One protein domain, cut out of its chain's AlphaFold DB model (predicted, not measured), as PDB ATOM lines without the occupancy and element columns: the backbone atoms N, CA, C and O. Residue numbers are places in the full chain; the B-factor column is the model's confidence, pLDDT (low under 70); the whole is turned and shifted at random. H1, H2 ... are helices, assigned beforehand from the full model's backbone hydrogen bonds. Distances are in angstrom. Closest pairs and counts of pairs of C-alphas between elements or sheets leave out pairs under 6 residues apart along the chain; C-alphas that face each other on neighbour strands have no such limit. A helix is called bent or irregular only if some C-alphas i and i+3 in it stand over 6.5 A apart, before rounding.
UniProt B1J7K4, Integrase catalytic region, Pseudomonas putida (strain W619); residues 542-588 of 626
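What this domain is: This is residues 542 to 588 of the 626 residues of the protein "Integrase catalytic region" of Pseudomonas putida (strain W619) (UniProt B1J7K4). A long helix, H2, makes a crossbar, and two shorter helices run off from it to the same side like two legs: H1 beside the first half of H2, almost at a right angle to it, and H3 beyond its far end, where a two-residue link makes a corner. The frame is open, with a gap between H1 and H3, and residues 583 to 588 of H3 stick out free. The printed part has 47 residues with three named helices, in the order H1, H2, H3, and no named strand; the class is all helix. The whole is loose, with a radius of gyration of the C-alphas of 12.5 A, and elongated, spanning 33 by 21 by 15 A.

How they stand to each other: H2, residues 556 to 573, is the longest helix. H1, residues 542 to 549, touches H2, and the closest C-alphas, those of Ile 543 and Arg 563, are 6.0 A apart. Their lines are about perpendicular, at 76 degrees, and H2 touches H1 with residues 558 to 566 alone. H3, residues 576 to 588, and H2 only just touch, with 3 pairs of C-alphas within 8 A, and touch only at the corner by their link. The closest C-alphas there are those of Asp 572 and Asn 578, 6.0 A apart. H2 touches H3 with residues 572 to 573 alone, and H3 touches H2 with residues 578 to 579 alone. H2 and H3 run opposite ways at a steep tilt of 61 degrees. H1 and H3 are apart. Every O i to N i+4 pair is within hydrogen-bond range in H1 and H2; in H3 it is 8 of 9.

Where its parts are: H2 runs 25.6 A from C-alpha 556 at (-3.053, -34.724, 41.801) to C-alpha 573 at (17.217, -47.637, 33.059). H1, 10.6 A from first to last C-alpha, begins with C-alpha 542 at (5.262, -37.304, 30.574). H3 is 18.8 A long and ends with C-alpha 588 at (8.056, -64.257, 38.878). None of the three helices is bent.

The domain as a whole: The two C-alphas farthest apart are those of Lys 553 and Lys 577, at 33.3 A, and those of Leu 542 and Cys 588, the first and last printed, are 28.3 A apart. The printed part has no cut. The link from H1 to H2 is short, with 6 residues, the link from H2 to H3 is tight, with 2 residues, and there is no long link. The mean pLDDT of the printed part is 70.9; residues 571 to 588 are under 70, and H3 has a mean of 47.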
ATOM      1  N   LEU A 542       4.891 -35.896  30.383       89.06
ATOM      2  CA  LEU A 542       5.262 -37.304  30.574       89.06
ATOM      3  C   LEU A 542       4.339 -37.994  31.586       89.06
ATOM      4  O   LEU A 542       3.844 -39.089  31.324       89.06
ATOM      5  N   ILE A 543       4.044 -37.330  32.707       90.19
ATOM      6  CA  ILE A 543       3.124 -37.840  33.730       90.19
ATOM      7  C   ILE A 543       1.723 -38.026  33.150       90.19
ATOM      8  O   ILE A 543       1.131 -39.089  33.313       90.19
ATOM      9  N   GLN A 544       1.193 -37.039  32.429       90.56
ATOM     10  CA  GLN A 544      -0.113 -37.162  31.788       90.56
ATOM     11  C   GLN A 544      -0.164 -38.287  30.752       90.56
ATOM     12  O   GLN A 544      -1.188 -38.959  30.617       90.56
ATOM     13  N   LYS A 545       0.908 -38.477  29.974       89.88
ATOM     14  CA  LYS A 545       1.010 -39.593  29.029       89.88
ATOM     15  C   LYS A 545       0.924 -40.928  29.775       89.88
ATOM     16  O   LYS A 545       0.074 -41.741  29.432       89.88
ATOM     17  N   ARG A 546       1.692 -41.089  30.857       87.75
ATOM     18  CA  ARG A 546       1.667 -42.296  31.697       87.75
ATOM     19  C   ARG A 546       0.298 -42.546  32.337       87.75
ATOM     20  O   ARG A 546      -0.203 -43.658  32.290       87.75
ATOM     21  N   VAL A 547      -0.335 -41.518  32.900       90.19
ATOM     22  CA  VAL A 547      -1.670 -41.639  33.519       90.19
ATOM     23  C   VAL A 547      -2.721 -42.093  32.498       90.19
ATOM     24  O   VAL A 547      -3.590 -42.899  32.830       90.19
ATOM     25  N   ARG A 548      -2.619 -41.622  31.246       88.56
ATOM     26  CA  ARG A 548      -3.476 -42.071  30.138       88.56
ATOM     27  C   ARG A 548      -3.206 -43.523  29.742       88.56
ATOM     28  O   ARG A 548      -4.163 -44.260  29.529       88.56
ATOM     29  N   GLU A 549      -1.941 -43.933  29.667       88.94
ATOM     30  CA  GLU A 549      -1.541 -45.324  29.388       88.94
ATOM     31  C   GLU A 549      -2.054 -46.287  30.469       88.94
ATOM     32  O   GLU A 549      -2.622 -47.329  30.146       88.94
ATOM     33  N   ASP A 550      -1.978 -45.881  31.739       86.38
ATOM     34  CA  ASP A 550      -2.509 -46.624  32.889       86.38
ATOM     35  C   ASP A 550      -4.056 -46.598  32.957       86.38
ATOM     36  O   ASP A 550      -4.652 -47.169  33.873       86.38
ATOM     37  N   ARG A 551      -4.725 -45.928  32.001       86.88
ATOM     38  CA  ARG A 551      -6.186 -45.737  31.910       86.88
ATOM     39  C   ARG A 551      -6.808 -45.125  33.172       86.88
ATOM     40  O   ARG A 551      -7.972 -45.376  33.486       86.88
ATOM     41  N   GLN A 552      -6.051 -44.303  33.896       85.75
ATOM     42  CA  GLN A 552      -6.527 -43.614  35.094       85.75
ATOM     43  C   GLN A 552      -7.004 -42.198  34.760       85.75
ATOM     44  O   GLN A 552      -6.512 -41.545  33.840       85.75
ATOM     45  N   LYS A 553      -7.970 -41.689  35.534       83.25
ATOM     46  CA  LYS A 553      -8.332 -40.268  35.475       83.25
ATOM     47  C   LYS A 553      -7.247 -39.443  36.162       83.25
ATOM     48  O   LYS A 553      -6.749 -39.826  37.221       83.25
ATOM     49  N   PHE A 554      -6.909 -38.298  35.575       85.81
ATOM     50  CA  PHE A 554      -5.947 -37.384  36.175       85.81
ATOM     51  C   PHE A 554      -6.474 -36.860  37.516       85.81
ATOM     52  O   PHE A 554      -7.567 -36.302  37.600       85.81
ATOM     53  N   ASN A 555      -5.679 -37.062  38.559       87.38
ATOM     54  CA  ASN A 555      -5.872 -36.537  39.904       87.38
ATOM     55  C   ASN A 555      -4.477 -36.254  40.464       87.38
ATOM     56  O   ASN A 555      -3.565 -37.052  40.252       87.38
ATOM     57  N   SER A 556      -4.314 -35.168  41.205       81.19
ATOM     58  CA  SER A 556      -3.053 -34.724  41.801       81.19
ATOM     59  C   SER A 556      -2.360 -35.831  42.607       81.19
ATOM     60  O   SER A 556      -1.156 -36.035  42.461       81.19
ATOM     61  N   ARG A 557      -3.100 -36.670  43.350       84.38
ATOM     62  CA  ARG A 557      -2.531 -37.842  44.053       84.38
ATOM     63  C   ARG A 557      -2.002 -38.919  43.100       84.38
ATOM     64  O   ARG A 557      -0.934 -39.487  43.333       84.38
ATOM     65  N   VAL A 558      -2.739 -39.210  42.028       86.50
ATOM     66  CA  VAL A 558      -2.339 -40.181  40.994       86.50
ATOM     67  C   VAL A 558      -1.123 -39.665  40.226       86.50
ATOM     68  O   VAL A 558      -0.158 -40.400  40.029       86.50
ATOM     69  N   ALA A 559      -1.130 -38.381  39.868       85.31
ATOM     70  CA  ALA A 559      -0.054 -37.716  39.153       85.31
ATOM     71  C   ALA A 559       1.247 -37.684  39.971       85.31
ATOM     72  O   ALA A 559       2.312 -37.951  39.420       85.31
ATOM     73  N   ARG A 560       1.175 -37.459  41.293       83.69
ATOM     74  CA  ARG A 560       2.331 -37.585  42.205       83.69
ATOM     75  C   ARG A 560       2.896 -39.007  42.222       83.69
ATOM     76  O   ARG A 560       4.101 -39.187  42.082       83.69
ATOM     77  N   ARG A 561       2.044 -40.037  42.320       83.69
ATOM     78  CA  ARG A 561       2.499 -41.441  42.259       83.69
ATOM     79  C   ARG A 561       3.145 -41.773  40.914       83.69
ATOM     80  O   ARG A 561       4.186 -42.424  40.884       83.69
ATOM     81  N   ALA A 562       2.555 -41.315  39.813       84.81
ATOM     82  CA  ALA A 562       3.112 -41.485  38.474       84.81
ATOM     83  C   ALA A 562       4.454 -40.748  38.317       84.81
ATOM     84  O   ALA A 562       5.389 -41.324  37.767       84.81
ATOM     85  N   ARG A 563       4.588 -39.535  38.875       84.75
ATOM     86  CA  ARG A 563       5.853 -38.783  38.944       84.75
ATOM     87  C   ARG A 563       6.941 -39.614  39.618       84.75
ATOM     88  O   ARG A 563       7.973 -39.852  39.006       84.75
ATOM     89  N   VAL A 564       6.690 -40.119  40.828       80.69
ATOM     90  CA  VAL A 564       7.662 -40.947  41.567       80.69
ATOM     91  C   VAL A 564       8.040 -42.206  40.779       80.69
ATOM     92  O   VAL A 564       9.220 -42.534  40.686       80.69
ATOM     93  N   LYS A 565       7.070 -42.891  40.158       81.94
ATOM     94  CA  LYS A 565       7.348 -44.065  39.313       81.94
ATOM     95  C   LYS A 565       8.261 -43.731  38.133       81.94
ATOM     96  O   LYS A 565       9.252 -44.425  37.944       81.94
ATOM     97  N   ILE A 566       7.960 -42.669  37.381       81.94
ATOM     98  CA  ILE A 566       8.774 -42.231  36.236       81.94
ATOM     99  C   ILE A 566      10.204 -41.913  36.686       81.94
ATOM    100  O   ILE A 566      11.161 -42.352  36.056       81.94
ATOM    101  N   LEU A 567      10.365 -41.198  37.800       76.25
ATOM    102  CA  LEU A 567      11.687 -40.857  38.332       76.25
ATOM    103  C   LEU A 567      12.490 -42.104  38.732       76.25
ATOM    104  O   LEU A 567      13.668 -42.213  38.384       76.25
ATOM    105  N   ARG A 568      11.843 -43.085  39.375       72.75
ATOM    106  CA  ARG A 568      12.461 -44.380  39.700       72.75
ATOM    107  C   ARG A 568      12.851 -45.162  38.446       72.75
ATOM    108  O   ARG A 568      13.955 -45.684  38.371       72.75
ATOM    109  N   GLU A 569      11.989 -45.205  37.433       76.38
ATOM    110  CA  GLU A 569      12.287 -45.854  36.148       76.38
ATOM    111  C   GLU A 569      13.481 -45.221  35.432       76.38
ATOM    112  O   GLU A 569      14.362 -45.936  34.964       76.38
ATOM    113  N   ILE A 570      13.540 -43.891  35.380       71.31
ATOM    114  CA  ILE A 570      14.660 -43.156  34.782       71.31
ATOM    115  C   ILE A 570      15.969 -43.463  35.524       71.31
ATOM    116  O   ILE A 570      17.011 -43.640  34.888       71.31
ATOM    117  N   SER A 571      15.914 -43.573  36.854       62.53
ATOM    118  CA  SER A 571      17.049 -44.003  37.679       62.53
ATOM    119  C   SER A 571      17.473 -45.451  37.368       62.53
ATOM    120  O   SER A 571      18.665 -45.741  37.248       62.53
ATOM    121  N   ASP A 572      16.509 -46.354  37.162       61.06
ATOM    122  CA  ASP A 572      16.745 -47.781  36.912       61.06
ATOM    123  C   ASP A 572      17.281 -48.097  35.508       61.06
ATOM    124  O   ASP A 572      18.113 -48.996  35.363       61.06
ATOM    125  N   ILE A 573      16.845 -47.375  34.467       56.78
ATOM    126  CA  ILE A 573      17.217 -47.637  33.059       56.78
ATOM    127  C   ILE A 573      18.742 -47.584  32.843       56.78
ATOM    128  O   ILE A 573      19.269 -48.297  31.986       56.78
ATOM    129  N   LYS A 574      19.477 -46.805  33.649       51.06
ATOM    130  CA  LYS A 574      20.947 -46.721  33.580       51.06
ATOM    131  C   LYS A 574      21.684 -47.775  34.425       51.06
ATOM    132  O   LYS A 574      22.895 -47.919  34.273       51.06
ATOM    133  N   ASN A 575      20.991 -48.571  35.247       48.00
ATOM    134  CA  ASN A 575      21.562 -49.690  36.007       48.00
ATOM    135  C   ASN A 575      21.248 -51.037  35.322       48.00
ATOM    136  O   ASN A 575      20.192 -51.635  35.524       48.00
ATOM    137  N   LYS A 576      22.214 -51.584  34.565       43.44
ATOM    138  CA  LYS A 576      22.102 -52.875  33.840       43.44
ATOM    139  C   LYS A 576      21.632 -54.049  34.734       43.44
ATOM    140  O   LYS A 576      20.940 -54.941  34.253       43.44
ATOM    141  N   LYS A 577      21.954 -54.022  36.040       46.50
ATOM    142  CA  LYS A 577      21.515 -55.009  37.053       46.50
ATOM    143  C   LYS A 577      20.022 -54.901  37.426       46.50
ATOM    144  O   LYS A 577      19.387 -55.938  37.610       46.50
ATOM    145  N   ASN A 578      19.433 -53.701  37.479       45.78
ATOM    146  CA  ASN A 578      18.021 -53.519  37.871       45.78
ATOM    147  C   ASN A 578      17.047 -53.931  36.759       45.78
ATOM    148  O   ASN A 578      15.964 -54.435  37.050       45.78
ATOM    149  N   ARG A 579      17.469 -53.845  35.489       44.81
ATOM    150  CA  ARG A 579      16.729 -54.398  34.341       44.81
ATOM    151  C   ARG A 579      16.550 -55.920  34.436       44.81
ATOM    152  O   ARG A 579      15.459 -56.415  34.187       44.81
ATOM    153  N   LEU A 580      17.588 -56.650  34.855       47.97
ATOM    154  CA  LEU A 580      17.531 -58.103  35.094       47.97
ATOM    155  C   LEU A 580      16.694 -58.459  36.332       47.97
ATOM    156  O   LEU A 580      15.989 -59.463  36.323       47.97
ATOM    157  N   LYS A 581      16.742 -57.629  37.384       48.12
ATOM    158  CA  LYS A 581      15.896 -57.782  38.581       48.12
ATOM    159  C   LYS A 581      14.413 -57.590  38.238       48.12
ATOM    160  O   LYS A 581      13.604 -58.395  38.677       48.12
ATOM    161  N   ARG A 582      14.060 -56.591  37.414       43.38
ATOM    162  CA  ARG A 582      12.690 -56.403  36.904       43.38
ATOM    163  C   ARG A 582      12.244 -57.535  35.994       43.38
ATOM    164  O   ARG A 582      11.181 -58.061  36.264       43.38
ATOM    165  N   HIS A 583      13.072 -57.975  35.043       49.00
ATOM    166  CA  HIS A 583      12.738 -59.130  34.200       49.00
ATOM    167  C   HIS A 583      12.471 -60.373  35.056       49.00
ATOM    168  O   HIS A 583      11.480 -61.047  34.847       49.00
ATOM    169  N   ARG A 584      13.273 -60.612  36.106       44.94
ATOM    170  CA  ARG A 584      13.027 -61.693  37.076       44.94
ATOM    171  C   ARG A 584      11.772 -61.487  37.925       44.94
ATOM    172  O   ARG A 584      11.115 -62.460  38.258       44.94
ATOM    173  N   ILE A 585      11.439 -60.259  38.323       51.47
ATOM    174  CA  ILE A 585      10.233 -59.965  39.119       51.47
ATOM    175  C   ILE A 585       8.968 -60.026  38.246       51.47
ATOM    176  O   ILE A 585       7.930 -60.476  38.724       51.47
ATOM    177  N   GLU A 586       9.045 -59.604  36.985       48.62
ATOM    178  CA  GLU A 586       7.996 -59.738  35.969       48.62
ATOM    179  C   GLU A 586       7.808 -61.213  35.594       48.62
ATOM    180  O   GLU A 586       6.688 -61.703  35.693       48.62
ATOM    181  N   GLU A 587       8.888 -61.965  35.359       47.94
ATOM    182  CA  GLU A 587       8.861 -63.427  35.185       47.94
ATOM    183  C   GLU A 587       8.330 -64.157  36.429       47.94
ATOM    184  O   GLU A 587       7.610 -65.139  36.298       47.94
ATOM    185  N   CYS A 588       8.623 -63.689  37.649       45.69
ATOM    186  CA  CYS A 588       8.056 -64.257  38.878       45.69
ATOM    187  C   CYS A 588       6.569 -63.910  39.060       45.69
ATOM    188  O   CYS A 588       5.820 -64.718  39.611       45.69
TER     189      CYS A 588